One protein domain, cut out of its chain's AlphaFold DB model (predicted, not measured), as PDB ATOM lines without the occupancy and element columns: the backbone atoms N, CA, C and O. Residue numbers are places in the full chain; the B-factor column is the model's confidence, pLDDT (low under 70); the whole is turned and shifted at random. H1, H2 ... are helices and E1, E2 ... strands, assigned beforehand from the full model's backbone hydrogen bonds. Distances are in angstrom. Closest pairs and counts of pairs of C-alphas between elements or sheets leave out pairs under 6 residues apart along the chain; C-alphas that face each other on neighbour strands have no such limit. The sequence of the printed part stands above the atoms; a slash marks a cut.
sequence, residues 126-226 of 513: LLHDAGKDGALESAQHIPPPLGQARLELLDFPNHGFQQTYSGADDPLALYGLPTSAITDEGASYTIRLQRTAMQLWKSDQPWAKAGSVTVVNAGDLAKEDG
ATOM      1  N   LEU A 126      30.482  -2.053  30.376       96.81
ATOM      2  CA  LEU A 126      31.718  -2.780  30.700       96.81
ATOM      3  C   LEU A 126      31.814  -4.137  29.984       96.81
ATOM      4  O   LEU A 126      32.894  -4.537  29.555       96.81
ATOM      5  N   LEU A 127      30.697  -4.861  29.854       96.62
ATOM      6  CA  LEU A 127      30.643  -6.118  29.102       96.62
ATOM      7  C   LEU A 127      30.819  -5.885  27.595       96.62
ATOM      8  O   LEU A 127      31.503  -6.671  26.936       96.62
ATOM      9  N   HIS A 128      30.240  -4.807  27.059       96.50
ATOM     10  CA  HIS A 128      30.460  -4.379  25.677       96.50
ATOM     11  C   HIS A 128      31.943  -4.088  25.419       96.50
ATOM     12  O   HIS A 128      32.532  -4.677  24.511       96.50
ATOM     13  N   ASP A 129      32.570  -3.276  26.274       95.62
ATOM     14  CA  ASP A 129      33.994  -2.926  26.179       95.62
ATOM     15  C   ASP A 129      34.907  -4.161  26.299       95.62
ATOM     16  O   ASP A 129      35.980  -4.220  25.697       95.62
ATOM     17  N   ALA A 130      34.467  -5.187  27.035       95.44
ATOM     18  CA  ALA A 130      35.138  -6.482  27.147       95.44
ATOM     19  C   ALA A 130      34.867  -7.440  25.964       95.44
ATOM     20  O   ALA A 130      35.319  -8.589  25.987       95.44
ATOM     21  N   GLY A 131      34.129  -7.003  24.937       96.25
ATOM     22  CA  GLY A 131      33.831  -7.779  23.732       96.25
ATOM     23  C   GLY A 131      32.825  -8.915  23.942       96.25
ATOM     24  O   GLY A 131      32.866  -9.906  23.212       96.25
ATOM     25  N   LYS A 132      31.945  -8.813  24.946       96.88
ATOM     26  CA  LYS A 132      31.021  -9.895  25.339       96.88
ATOM     27  C   LYS A 132      29.690  -9.907  24.598       96.88
ATOM     28  O   LYS A 132      28.938 -10.862  24.745       96.88
ATOM     29  N   ASP A 133      29.413  -8.913  23.763       95.94
ATOM     30  CA  ASP A 133      28.110  -8.760  23.102       95.94
ATOM     31  C   ASP A 133      27.630 -10.002  22.349       95.94
ATOM     32  O   ASP A 133      26.478 -10.384  22.504       95.94
ATOM     33  N   GLY A 134      28.500 -10.681  21.593       94.25
ATOM     34  CA  GLY A 134      28.096 -11.891  20.868       94.25
ATOM     35  C   GLY A 134      27.692 -13.048  21.795       94.25
ATOM     36  O   GLY A 134      26.784 -13.818  21.480       94.25
ATOM     37  N   ALA A 135      28.333 -13.166  22.962       92.56
ATOM     38  CA  ALA A 135      27.952 -14.152  23.973       92.56
ATOM     39  C   ALA A 135      26.619 -13.772  24.636       92.56
ATOM     40  O   ALA A 135      25.745 -14.619  24.792       92.56
ATOM     41  N   LEU A 136      26.437 -12.489  24.954       94.62
ATOM     42  CA  LEU A 136      25.208 -11.966  25.550       94.62
ATOM     43  C   LEU A 136      23.996 -12.095  24.625       94.62
ATOM     44  O   LEU A 136      22.921 -12.490  25.072       94.62
ATOM     45  N   GLU A 137      24.173 -11.808  23.339       94.19
ATOM     46  CA  GLU A 137      23.127 -11.935  22.327       94.19
ATOM     47  C   GLU A 137      22.730 -13.405  22.141       94.19
ATOM     48  O   GLU A 137      21.555 -13.750  22.217       94.19
ATOM     49  N   SER A 138      23.712 -14.296  21.978       92.19
ATOM     50  CA  SER A 138      23.445 -15.713  21.699       92.19
ATOM     51  C   SER A 138      22.933 -16.517  22.900       92.19
ATOM     52  O   SER A 138      22.100 -17.402  22.712       92.19
ATOM     53  N   ALA A 139      23.424 -16.246  24.115       90.06
ATOM     54  CA  ALA A 139      23.105 -17.044  25.301       90.06
ATOM     55  C   ALA A 139      22.026 -16.417  26.190       90.06
ATOM     56  O   ALA A 139      21.238 -17.143  26.790       90.06
ATOM     57  N   GLN A 140      22.000 -15.084  26.293       90.31
ATOM     58  CA  GLN A 140      21.109 -14.355  27.205       90.31
ATOM     59  C   GLN A 140      20.056 -13.521  26.469       90.31
ATOM     60  O   GLN A 140      19.224 -12.881  27.119       90.31
ATOM     61  N   HIS A 141      20.070 -13.537  25.130       93.88
ATOM     62  CA  HIS A 141      19.143 -12.783  24.292       93.88
ATOM     63  C   HIS A 141      19.182 -11.276  24.574       93.88
ATOM     64  O   HIS A 141      18.145 -10.608  24.591       93.88
ATOM     65  N   ILE A 142      20.374 -10.747  24.870       96.25
ATOM     66  CA  ILE A 142      20.600  -9.324  25.137       96.25
ATOM     67  C   ILE A 142      21.249  -8.696  23.896       96.25
ATOM     68  O   ILE A 142      22.394  -9.028  23.588       96.25
ATOM     69  N   PRO A 143      20.565  -7.770  23.201       95.56
ATOM     70  CA  PRO A 143      21.072  -7.194  21.961       95.56
ATOM     71  C   PRO A 143      22.287  -6.270  22.187       95.56
ATOM     72  O   PRO A 143      22.423  -5.666  23.259       95.56
ATOM     73  N   PRO A 144      23.155  -6.085  21.173       95.19
ATOM     74  CA  PRO A 144      24.268  -5.136  21.231       95.19
ATOM     75  C   PRO A 144      23.784  -3.671  21.314       95.19
ATOM     76  O   PRO A 144      22.641  -3.363  20.955       95.19
ATOM     77  N   PRO A 145      24.626  -2.729  21.786       95.12
ATOM     78  CA  PRO A 145      24.238  -1.333  21.907       95.12
ATOM     79  C   PRO A 145      24.327  -0.619  20.546       95.12
ATOM     80  O   PRO A 145      25.151  -0.941  19.696       95.12
ATOM     81  N   LEU A 146      23.511   0.418  20.348       90.56
ATOM     82  CA  LEU A 146      23.458   1.232  19.126       90.56
ATOM     83  C   LEU A 146      24.452   2.412  19.121       90.56
ATOM     84  O   LEU A 146      24.407   3.253  18.225       90.56
ATOM     85  N   GLY A 147      25.303   2.536  20.145       79.44
ATOM     86  CA  GLY A 147      26.221   3.674  20.315       79.44
ATOM     87  C   GLY A 147      25.539   5.005  20.673       79.44
ATOM     88  O   GLY A 147      26.190   6.047  20.679       79.44
ATOM     89  N   GLN A 148      24.235   4.993  20.971       81.50
ATOM     90  CA  GLN A 148      23.472   6.142  21.465       81.50
ATOM     91  C   GLN A 148      22.635   5.704  22.666       81.50
ATOM     92  O   GLN A 148      21.833   4.780  22.552       81.50
ATOM     93  N   ALA A 149      22.812   6.378  23.802       86.94
ATOM     94  CA  ALA A 149      22.059   6.115  25.022       86.94
ATOM     95  C   ALA A 149      20.963   7.176  25.184       86.94
ATOM     96  O   ALA A 149      21.281   8.361  25.304       86.94
ATOM     97  N   ARG A 150      19.681   6.786  25.125       91.25
ATOM     98  CA  ARG A 150      18.559   7.743  25.123       91.25
ATOM     99  C   ARG A 150      17.228   7.107  25.539       91.25
ATOM    100  O   ARG A 150      16.987   5.935  25.264       91.25
ATOM    101  N   LEU A 151      16.366   7.876  26.209       90.38
ATOM    102  CA  LEU A 151      15.115   7.368  26.794       90.38
ATOM    103  C   LEU A 151      14.062   6.982  25.748       90.38
ATOM    104  O   LEU A 151      13.233   6.119  26.022       90.38
ATOM    105  N   GLU A 152      14.109   7.563  24.548       89.31
ATOM    106  CA  GLU A 152      13.142   7.296  23.472       89.31
ATOM    107  C   GLU A 152      13.198   5.844  22.977       89.31
ATOM    108  O   GLU A 152      12.265   5.371  22.340       89.31
ATOM    109  N   LEU A 153      14.271   5.112  23.287       89.31
ATOM    110  CA  LEU A 153      14.395   3.689  22.968       89.31
ATOM    111  C   LEU A 153      13.466   2.794  23.812       89.31
ATOM    112  O   LEU A 153      13.291   1.628  23.469       89.31
ATOM    113  N   LEU A 154      12.859   3.315  24.888       88.88
ATOM    114  CA  LEU A 154      11.818   2.616  25.656       88.88
ATOM    115  C   LEU A 154      10.432   2.693  25.002       88.88
ATOM    116  O   LEU A 154       9.504   2.058  25.508       88.88
ATOM    117  N   ASP A 155      10.270   3.479  23.933       85.44
ATOM    118  CA  ASP A 155       8.990   3.624  23.245       85.44
ATOM    119  C   ASP A 155       8.602   2.304  22.565       85.44
ATOM    120  O   ASP A 155       9.187   1.881  21.564       85.44
ATOM    121  N   PHE A 156       7.630   1.616  23.162       84.62
ATOM    122  CA  PHE A 156       7.149   0.315  22.724       84.62
ATOM    123  C   PHE A 156       5.631   0.238  22.892       84.62
ATOM    124  O   PHE A 156       5.127   0.649  23.942       84.62
ATOM    125  N   PRO A 157       4.886  -0.349  21.931       83.75
ATOM    126  CA  PRO A 157       3.427  -0.443  22.022       83.75
ATOM    127  C   PRO A 157       2.935  -1.122  23.305       83.75
ATOM    128  O   PRO A 157       1.872  -0.791  23.825       83.75
ATOM    129  N   ASN A 158       3.714  -2.072  23.832       75.88
ATOM    130  CA  ASN A 158       3.512  -2.599  25.170       75.88
ATOM    131  C   ASN A 158       4.355  -1.778  26.158       75.88
ATOM    132  O   ASN A 158       5.556  -1.997  26.299       75.88
ATOM    133  N   HIS A 159       3.712  -0.847  26.864       86.94
ATOM    134  CA  HIS A 159       4.356   0.074  27.808       86.94
ATOM    135  C   HIS A 159       5.032  -0.599  29.022       86.94
ATOM    136  O   HIS A 159       5.493   0.107  29.915       86.94
ATOM    137  N   GLY A 160       5.119  -1.935  29.084       90.88
ATOM    138  CA  GLY A 160       5.752  -2.676  30.174       90.88
ATOM    139  C   GLY A 160       7.167  -2.192  30.502       90.88
ATOM    140  O   GLY A 160       7.454  -1.926  31.665       90.88
ATOM    141  N   PHE A 161       8.037  -1.983  29.505       94.25
ATOM    142  CA  PHE A 161       9.394  -1.474  29.761       94.25
ATOM    143  C   PHE A 161       9.390  -0.070  30.360       94.25
ATOM    144  O   PHE A 161      10.104   0.195  31.324       94.25
ATOM    145  N   GLN A 162       8.552   0.822  29.831       93.94
ATOM    146  CA  GLN A 162       8.418   2.181  30.344       93.94
ATOM    147  C   GLN A 162       7.859   2.191  31.774       93.94
ATOM    148  O   GLN A 162       8.338   2.957  32.608       93.94
ATOM    149  N   GLN A 163       6.887   1.329  32.081       94.50
ATOM    150  CA  GLN A 163       6.314   1.176  33.420       94.50
ATOM    151  C   GLN A 163       7.332   0.609  34.415       94.50
ATOM    152  O   GLN A 163       7.468   1.146  35.509       94.50
ATOM    153  N   THR A 164       8.086  -0.429  34.041       94.81
ATOM    154  CA  THR A 164       9.155  -0.980  34.890       94.81
ATOM    155  C   THR A 164      10.266   0.036  35.120       94.81
ATOM    156  O   THR A 164      10.709   0.195  36.253       94.81
ATOM    157  N   TYR A 165      10.686   0.755  34.075       95.75
ATOM    158  CA  TYR A 165      11.694   1.801  34.189       95.75
ATOM    159  C   TYR A 165      11.208   2.922  35.113       95.75
ATOM    160  O   TYR A 165      11.817   3.165  36.141       95.75
ATOM    161  N   SER A 166      10.072   3.556  34.809       95.00
ATOM    162  CA  SER A 166       9.542   4.691  35.587       95.00
ATOM    163  C   SER A 166       9.023   4.336  36.984       95.00
ATOM    164  O   SER A 166       8.813   5.236  37.792       95.00
ATOM    165  N   GLY A 167       8.824   3.049  37.281       93.75
ATOM    166  CA  GLY A 167       8.402   2.572  38.596       93.75
ATOM    167  C   GLY A 167       9.508   2.554  39.656       93.75
ATOM    168  O   GLY A 167       9.203   2.336  40.828       93.75
ATOM    169  N   ALA A 168      10.775   2.755  39.277       92.00
ATOM    170  CA  ALA A 168      11.876   2.899  40.228       92.00
ATOM    171  C   ALA A 168      12.007   4.348  40.730       92.00
ATOM    172  O   ALA A 168      11.782   5.286  39.971       92.00
ATOM    173  N   ASP A 169      12.429   4.524  41.988       90.31
ATOM    174  CA  ASP A 169      12.563   5.849  42.623       90.31
ATOM    175  C   ASP A 169      13.558   6.766  41.882       90.31
ATOM    176  O   ASP A 169      13.308   7.957  41.708       90.31
ATOM    177  N   ASP A 170      14.677   6.198  41.422       94.12
ATOM    178  CA  ASP A 170      15.646   6.856  40.542       94.12
ATOM    179  C   ASP A 170      16.056   5.883  39.424       94.12
ATOM    180  O   ASP A 170      17.005   5.098  39.571       94.12
ATOM    181  N   PRO A 171      15.323   5.873  38.301       95.12
ATOM    182  CA  PRO A 171      15.518   4.869  37.266       95.12
ATOM    183  C   PRO A 171      16.789   5.105  36.458       95.12
ATOM    184  O   PRO A 171      17.427   4.150  36.005       95.12
ATOM    185  N   LEU A 172      17.214   6.366  36.340       95.75
ATOM    186  CA  LEU A 172      18.468   6.704  35.690       95.75
ATOM    187  C   LEU A 172      19.650   6.221  36.522       95.75
ATOM    188  O   LEU A 172      20.616   5.736  35.940       95.75
ATOM    189  N   ALA A 173      19.600   6.309  37.851       94.50
ATOM    190  CA  ALA A 173      20.660   5.801  38.717       94.50
ATOM    191  C   ALA A 173      20.606   4.271  38.907       94.50
ATOM    192  O   ALA A 173      21.652   3.644  39.082       94.50
ATOM    193  N   LEU A 174      19.428   3.647  38.818       95.44
ATOM    194  CA  LEU A 174      19.278   2.196  38.962       95.44
ATOM    195  C   LEU A 174      19.596   1.431  37.669       95.44
ATOM    196  O   LEU A 174      20.399   0.500  37.679       95.44
ATOM    197  N   TYR A 175      18.997   1.830  36.548       96.88
ATOM    198  CA  TYR A 175      19.082   1.092  35.284       96.88
ATOM    199  C   TYR A 175      20.026   1.739  34.263       96.88
ATOM    200  O   TYR A 175      20.560   1.052  33.389       96.88
ATOM    201  N   GLY A 176      20.270   3.045  34.394       96.56
ATOM    202  CA  GLY A 176      20.973   3.828  33.378       96.56
ATOM    203  C   GLY A 176      20.075   4.136  32.184       96.56
ATOM    204  O   GLY A 176      18.860   3.943  32.237       96.56
ATOM    205  N   LEU A 177      20.654   4.648  31.103       96.88
ATOM    206  CA  LEU A 177      19.905   4.896  29.873       96.88
ATOM    207  C   LEU A 177      19.743   3.601  29.062       96.88
ATOM    208  O   LEU A 177      20.620   2.740  29.108       96.88
ATOM    209  N   PRO A 178      18.659   3.451  28.290       97.12
ATOM    210  CA  PRO A 178      18.577   2.411  27.275       97.12
ATOM    211  C   PRO A 178      19.636   2.631  26.191       97.12
ATOM    212  O   PRO A 178      19.894   3.774  25.802       97.12
ATOM    213  N   THR A 179      20.232   1.548  25.700       96.88
ATOM    214  CA  THR A 179      21.349   1.577  24.742       96.88
ATOM    215  C   THR A 179      21.105   0.745  23.488       96.88
ATOM    216  O   THR A 179      21.866   0.887  22.534       96.88
ATOM    217  N   SER A 180      20.055  -0.079  23.437       95.81
ATOM    218  CA  SER A 180      19.679  -0.865  22.254       95.81
ATOM    219  C   SER A 180      18.279  -0.515  21.747       95.81
ATOM    220  O   SER A 180      17.466   0.070  22.464       95.81
ATOM    221  N   ALA A 181      17.968  -0.928  20.516       92.88
ATOM    222  CA  ALA A 181      16.575  -1.105  20.116       92.88
ATOM    223  C   ALA A 181      15.952  -2.267  20.902       92.88
ATOM    224  O   ALA A 181      16.667  -3.130  21.423       92.88
ATOM    225  N   ILE A 182      14.623  -2.297  20.953       94.19
ATOM    226  CA  ILE A 182      13.888  -3.460  21.445       94.19
ATOM    227  C   ILE A 182      13.920  -4.533  20.362       94.19
ATOM    228  O   ILE A 182      13.458  -4.297  19.241       94.19
ATOM    229  N   THR A 183      14.453  -5.703  20.693       94.12
ATOM    230  CA  THR A 183      14.547  -6.846  19.783       94.12
ATOM    231  C   THR A 183      13.539  -7.926  20.154       94.12
ATOM    232  O   THR A 183      13.160  -8.091  21.315       94.12
ATOM    233  N   ASP A 184      13.045  -8.629  19.137       94.50
ATOM    234  CA  ASP A 184      12.225  -9.823  19.305       94.50
ATOM    235  C   ASP A 184      13.151 -11.043  19.401       94.50
ATOM    236  O   ASP A 184      13.752 -11.447  18.409       94.50
ATOM    237  N   GLU A 185      13.231 -11.628  20.591       93.56
ATOM    238  CA  GLU A 185      14.122 -12.746  20.921       93.56
ATOM    239  C   GLU A 185      13.366 -14.086  20.963       93.56
ATOM    240  O   GLU A 185      13.703 -15.021  21.692       93.56
ATOM    241  N   GLY A 186      12.251 -14.179  20.234       91.00
ATOM    242  CA  GLY A 186      11.358 -15.331  20.267       91.00
ATOM    243  C   GLY A 186      10.472 -15.332  21.513       91.00
ATOM    244  O   GLY A 186       9.320 -14.893  21.445       91.00
ATOM    245  N   ALA A 187      10.987 -15.817  22.646       91.50
ATOM    246  CA  ALA A 187      10.219 -15.969  23.891       91.50
ATOM    247  C   ALA A 187       9.966 -14.641  24.631       91.50
ATOM    248  O   ALA A 187       8.999 -14.526  25.393       91.50
ATOM    249  N   SER A 188      10.793 -13.624  24.377       94.94
ATOM    250  CA  SER A 188      10.684 -12.290  24.967       94.94
ATOM    251  C   SER A 188      10.898 -11.188  23.934       94.94
ATOM    252  O   SER A 188      11.388 -11.420  22.829       94.94
ATOM    253  N   TYR A 189      10.484  -9.977  24.287       96.75
ATOM    254  CA  TYR A 189      11.123  -8.770  23.774       96.75
ATOM    255  C   TYR A 189      12.234  -8.378  24.744       96.75
ATOM    256  O   TYR A 189      12.027  -8.510  25.953       96.75
ATOM    257  N   THR A 190      13.370  -7.888  24.253       96.88
ATOM    258  CA  THR A 190      14.497  -7.502  25.114       96.88
ATOM    259  C   THR A 190      15.001  -6.106  24.784       96.88
ATOM    260  O   THR A 190      15.064  -5.714  23.621       96.88
ATOM    261  N   ILE A 191      15.382  -5.354  25.818       97.12
ATOM    262  CA  ILE A 191      16.088  -4.079  25.691       97.12
ATOM    263  C   ILE A 191      17.300  -4.041  26.615       97.12
ATOM    264  O   ILE A 191      17.223  -4.423  27.786       97.12
ATOM    265  N   ARG A 192      18.424  -3.546  26.094       97.81
ATOM    266  CA  ARG A 192      19.636  -3.268  26.861       97.81
ATOM    267  C   ARG A 192      19.596  -1.854  27.429       97.81
ATOM    268  O   ARG A 192      19.247  -0.901  26.731       97.81
ATOM    269  N   LEU A 193      20.004  -1.720  28.683       98.00
ATOM    270  CA  LEU A 193      20.304  -0.459  29.355       98.00
ATOM    271  C   LEU A 193      21.764  -0.463  29.823       98.00
ATOM    272  O   LEU A 193      22.417  -1.502  29.813       98.00
ATOM    273  N   GLN A 194      22.297   0.679  30.252       97.31
ATOM    274  CA  GLN A 194      23.715   0.782  30.638       97.31
ATOM    275  C   GLN A 194      24.098  -0.130  31.814       97.31
ATOM    276  O   GLN A 194      25.232  -0.608  31.892       97.31
ATOM    277  N   ARG A 195      23.174  -0.384  32.750       97.75
ATOM    278  CA  ARG A 195      23.464  -1.172  33.964       97.75
ATOM    279  C   ARG A 195      22.852  -2.568  33.979       97.75
ATOM    280  O   ARG A 195      23.277  -3.399  34.772       97.75
ATOM    281  N   THR A 196      21.858  -2.829  33.134       97.44
ATOM    282  CA  THR A 196      21.126  -4.103  33.080       97.44
ATOM    283  C   THR A 196      20.391  -4.250  31.743       97.44
ATOM    284  O   THR A 196      20.470  -3.375  30.890       97.44
ATOM    285  N   ALA A 197      19.659  -5.341  31.554       97.50
ATOM    286  CA  ALA A 197      18.707  -5.521  30.468       97.50
ATOM    287  C   ALA A 197      17.318  -5.836  31.044       97.50
ATOM    288  O   ALA A 197      17.193  -6.309  32.176       97.50
ATOM    289  N   MET A 198      16.270  -5.565  30.272       97.44
ATOM    290  CA  MET A 198      14.894  -5.913  30.621       97.44
ATOM    291  C   MET A 198      14.312  -6.850  29.570       97.44
ATOM    292  O   MET A 198      14.502  -6.630  28.376       97.44
ATOM    293  N   GLN A 199      13.569  -7.858  30.020       96.25
ATOM    294  CA  GLN A 199      12.917  -8.853  29.170       96.25
ATOM    295  C   GLN A 199      11.417  -8.869  29.445       96.25
ATOM    296  O   GLN A 199      10.993  -9.111  30.573       96.25
ATOM    297  N   LEU A 200      10.615  -8.615  28.415       96.25
ATOM    298  CA  LEU A 200       9.159  -8.718  28.452       96.25
ATOM    299  C   LEU A 200       8.741 -10.068  27.866       96.25
ATOM    300  O   LEU A 200       8.880 -10.294  26.663       96.25
ATOM    301  N   TRP A 201       8.217 -10.958  28.704       95.56
ATOM    302  CA  TRP A 201       7.916 -12.339  28.321       95.56
ATOM    303  C   TRP A 201       6.611 -12.460  27.537       95.56
ATOM    304  O   TRP A 201       5.582 -11.919  27.938       95.56
ATOM    305  N   LYS A 202       6.623 -13.211  26.433       95.06
ATOM    306  CA  LYS A 202       5.433 -13.460  25.595       95.06
ATOM    307  C   LYS A 202       4.677 -14.725  25.996       95.06
ATOM    308  O   LYS A 202       3.504 -14.875  25.671       95.06
ATOM    309  N   SER A 203       5.351 -15.624  26.706       93.62
ATOM    310  CA  SER A 203       4.818 -16.880  27.224       93.62
ATOM    311  C   SER A 203       5.320 -17.129  28.644       93.62
ATOM    312  O   SER A 203       6.355 -16.599  29.049       93.62
ATOM    313  N   ASP A 204       4.579 -17.938  29.400       93.69
ATOM    314  CA  ASP A 204       4.973 -18.351  30.746       93.69
ATOM    315  C   ASP A 204       6.314 -19.095  30.718       93.69
ATOM    316  O   ASP A 204       6.500 -20.056  29.971       93.69
ATOM    317  N   GLN A 205       7.222 -18.659  31.582       92.50
ATOM    318  CA  GLN A 205       8.487 -19.302  31.904       92.50
ATOM    319  C   GLN A 205       8.438 -19.853  33.335       92.50
ATOM    320  O   GLN A 205       7.647 -19.375  34.157       92.50
ATOM    321  N   PRO A 206       9.320 -20.798  33.699       91.06
ATOM    322  CA  PRO A 206       9.431 -21.268  35.082       91.06
ATOM    323  C   PRO A 206       9.676 -20.146  36.108       91.06
ATOM    324  O   PRO A 206       9.311 -20.295  37.271       91.06
ATOM    325  N   TRP A 207      10.262 -19.020  35.684       85.31
ATOM    326  CA  TRP A 207      10.616 -17.875  36.534       85.31
ATOM    327  C   TRP A 207       9.814 -16.590  36.256       85.31
ATOM    328  O   TRP A 207       9.955 -15.626  37.005       85.31
ATOM    329  N   ALA A 208       8.991 -16.535  35.201       92.19
ATOM    330  CA  ALA A 208       8.267 -15.322  34.804       92.19
ATOM    331  C   ALA A 208       6.940 -15.635  34.105       92.19
ATOM    332  O   ALA A 208       6.805 -16.647  33.428       92.19
ATOM    333  N   LYS A 209       5.944 -14.758  34.244       95.06
ATOM    334  CA  LYS A 209       4.639 -14.912  33.581       95.06
ATOM    335  C   LYS A 209       4.592 -14.183  32.244       95.06
ATOM    336  O   LYS A 209       5.246 -13.152  32.083       95.06
ATOM    337  N   ALA A 210       3.777 -14.673  31.312       94.25
ATOM    338  CA  ALA A 210       3.480 -13.945  30.084       94.25
ATOM    339  C   ALA A 210       2.971 -12.526  30.412       94.25
ATOM    340  O   ALA A 210       2.145 -12.337  31.306       94.25
ATOM    341  N   GLY A 211       3.489 -11.522  29.707       93.25
ATOM    342  CA  GLY A 211       3.197 -10.104  29.921       93.25
ATOM    343  C   GLY A 211       3.980  -9.440  31.058       93.25
ATOM    344  O   GLY A 211       3.864  -8.229  31.224       93.25
ATOM    345  N   SER A 212       4.784 -10.184  31.826       94.94
ATOM    346  CA  SER A 212       5.638  -9.603  32.870       94.94
ATOM    347  C   SER A 212       6.999  -9.171  32.321       94.94
ATOM    348  O   SER A 212       7.550  -9.808  31.421       94.94
ATOM    349  N   VAL A 213       7.539  -8.085  32.883       95.88
ATOM    350  CA  VAL A 213       8.912  -7.636  32.632       95.88
ATOM    351  C   VAL A 213       9.813  -8.136  33.753       95.88
ATOM    352  O   VAL A 213       9.539  -7.893  34.929       95.88
ATOM    353  N   THR A 214      10.911  -8.792  33.396       95.06
ATOM    354  CA  THR A 214      11.997  -9.130  34.320       95.06
ATOM    355  C   THR A 214      13.218  -8.268  34.046       95.06
ATOM    356  O   THR A 214      13.537  -7.967  32.897       95.06
ATOM    357  N   VAL A 215      13.920  -7.895  35.113       95.38
ATOM    358  CA  VAL A 215      15.223  -7.228  35.036       95.38
ATOM    359  C   VAL A 215      16.304  -8.294  35.155       95.38
ATOM    360  O   VAL A 215      16.250  -9.119  36.066       95.38
ATOM    361  N   VAL A 216      17.271  -8.282  34.240       95.44
ATOM    362  CA  VAL A 216      18.379  -9.240  34.224       95.44
ATOM    363  C   VAL A 216      19.267  -9.047  35.456       95.44
ATOM    364  O   VAL A 216      19.574  -7.918  35.858       95.44
ATOM    365  N   ASN A 217      19.719 -10.162  36.034       96.06
ATOM    366  CA  ASN A 217      20.715 -10.189  37.101       96.06
ATOM    367  C   ASN A 217      22.096  -9.795  36.551       96.06
ATOM    368  O   ASN A 217      22.956 -10.633  36.285       96.06
ATOM    369  N   ALA A 218      22.301  -8.497  36.331       97.00
ATOM    370  CA  ALA A 218      23.485  -7.999  35.643       97.00
ATOM    371  C   ALA A 218      24.792  -8.316  36.388       97.00
ATOM    372  O   ALA A 218      25.822  -8.504  35.750       97.00
ATOM    373  N   GLY A 219      24.783  -8.401  37.720       97.00
ATOM    374  CA  GLY A 219      25.996  -8.738  38.466       97.00
ATOM    375  C   GLY A 219      26.325 -10.234  38.461       97.00
ATOM    376  O   GLY A 219      27.508 -10.569  38.428       97.00
ATOM    377  N   ASP A 220      25.322 -11.118  38.395       96.19
ATOM    378  CA  ASP A 220      25.544 -12.544  38.099       96.19
ATOM    379  C   ASP A 220      26.173 -12.700  36.711       96.19
ATOM    380  O   ASP A 220      27.207 -13.349  36.567       96.19
ATOM    381  N   LEU A 221      25.633 -11.993  35.715       95.75
ATOM    382  CA  LEU A 221      26.178 -11.983  34.360       95.75
ATOM    383  C   LEU A 221      27.624 -11.462  34.321       95.75
ATOM    384  O   LEU A 221      28.505 -12.080  33.734       95.75
ATOM    385  N   ALA A 222      27.910 -10.362  35.024       95.88
ATOM    386  CA  ALA A 222      29.267  -9.832  35.144       95.88
ATOM    387  C   ALA A 222      30.244 -10.838  35.776       95.88
ATOM    388  O   ALA A 222      31.426 -10.871  35.424       95.88
ATOM    389  N   LYS A 223      29.770 -11.656  36.720       95.31
ATOM    390  CA  LYS A 223      30.554 -12.731  37.331       95.31
ATOM    391  C   LYS A 223      30.798 -13.878  36.350       95.31
ATOM    392  O   LYS A 223      31.936 -14.329  36.250       95.31
ATOM    393  N   GLU A 224      29.771 -14.317  35.631       93.56
ATOM    394  CA  GLU A 224      29.854 -15.387  34.626       93.56
ATOM    395  C   GLU A 224      30.791 -15.022  33.465       93.56
ATOM    396  O   GLU A 224      31.616 -15.839  33.052       93.56
ATOM    397  N   ASP A 225      30.741 -13.773  32.998       92.81
ATOM    398  CA  ASP A 225      31.535 -13.291  31.863       92.81
ATOM    399  C   ASP A 225      32.947 -12.797  32.227       92.81
ATOM    400  O   ASP A 225      33.726 -12.420  31.342       92.81
ATOM    401  N   GLY A 226      33.316 -12.854  33.510       91.62
ATOM    402  CA  GLY A 226      34.679 -12.609  33.987       91.62
ATOM    403  C   GLY A 226      35.028 -11.150  34.299       91.62
ATOM    404  O   GLY A 226      36.209 -10.844  34.456       91.62
TER     405      GLY A 226
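What this domain is: This is residues 126 to 226 of the 513 residues of an uncharacterized protein of uncultured bacterium 5E7 (UniProt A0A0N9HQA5). A small three-stranded sheet, E1 to E3, forms the middle, with H4 over one face and the short helices H3 and H5 near H4. Past the ends of E1 and E2 at Arg 192 and Ala 197, H1, H2 and H6 make a loose group. The printed part has 101 residues, 47 in named elements, in the order H1 H2 H3 H4 H5 E1 E2 E3 H6. The class is mixed; the sheet, E1 E2 E3, is an antiparallel meander, each strand pairing with the one before. The whole is compact, with a radius of gyration of the C-alphas of 12.7 A and spans of 32 by 29 by 22 A.

How they stand to each other: H1, residues 126 to 129, is close to but not clearly touching H2, residues 133 to 140; their closest C-alphas, Leu 127 and Asp 133, are 7.0 A apart. H3, residues 151 to 154, is likewise close to H4, residues 160 to 166, at C-alphas 154 and 162, 5.8 A, and so is H5, residues 171 to 174, at C-alphas 165 and 171, 5.8 A. E1, residues 188 to 192, and E2, residues 197 to 201, form a hairpin at 167 degrees, with N 189 and O 200 within hydrogen-bond range at 2.9 A. E2 and E3, residues 213 to 215, form another at 152 degrees, with N 214 and O 199 at 2.8 A. H4 is on this sheet, height 9.3 A, along the strands at 20 degrees to E3 on the local plane; its closest C-alphas to E3 are Gly 160 and Val 213, 6.4 A. H6, residues 218 to 224, is apart from H2. Every O i to N i+4 pair is within hydrogen-bond range in H2, H4 and H6; H1, H3 and H5 are too short for one.

Where its parts are: H1 begins at C-alpha 126 (31.718, -2.780, 30.700), and H6, 9.8 A long, ends at C-alpha 224 (29.854, -15.387, 34.626). H2 and H4 each measure 9.9 A, E1 12.8 A and E2 12.9 A.

The domain as a whole: The farthest C-alphas, Pro 157 and Gly 226, are 35.6 A apart. The printed part has no cut; the links H5 to E1 and E2 to E3 are long. Mean pLDDT of the printed part is 93.6, and no printed residue is under 70.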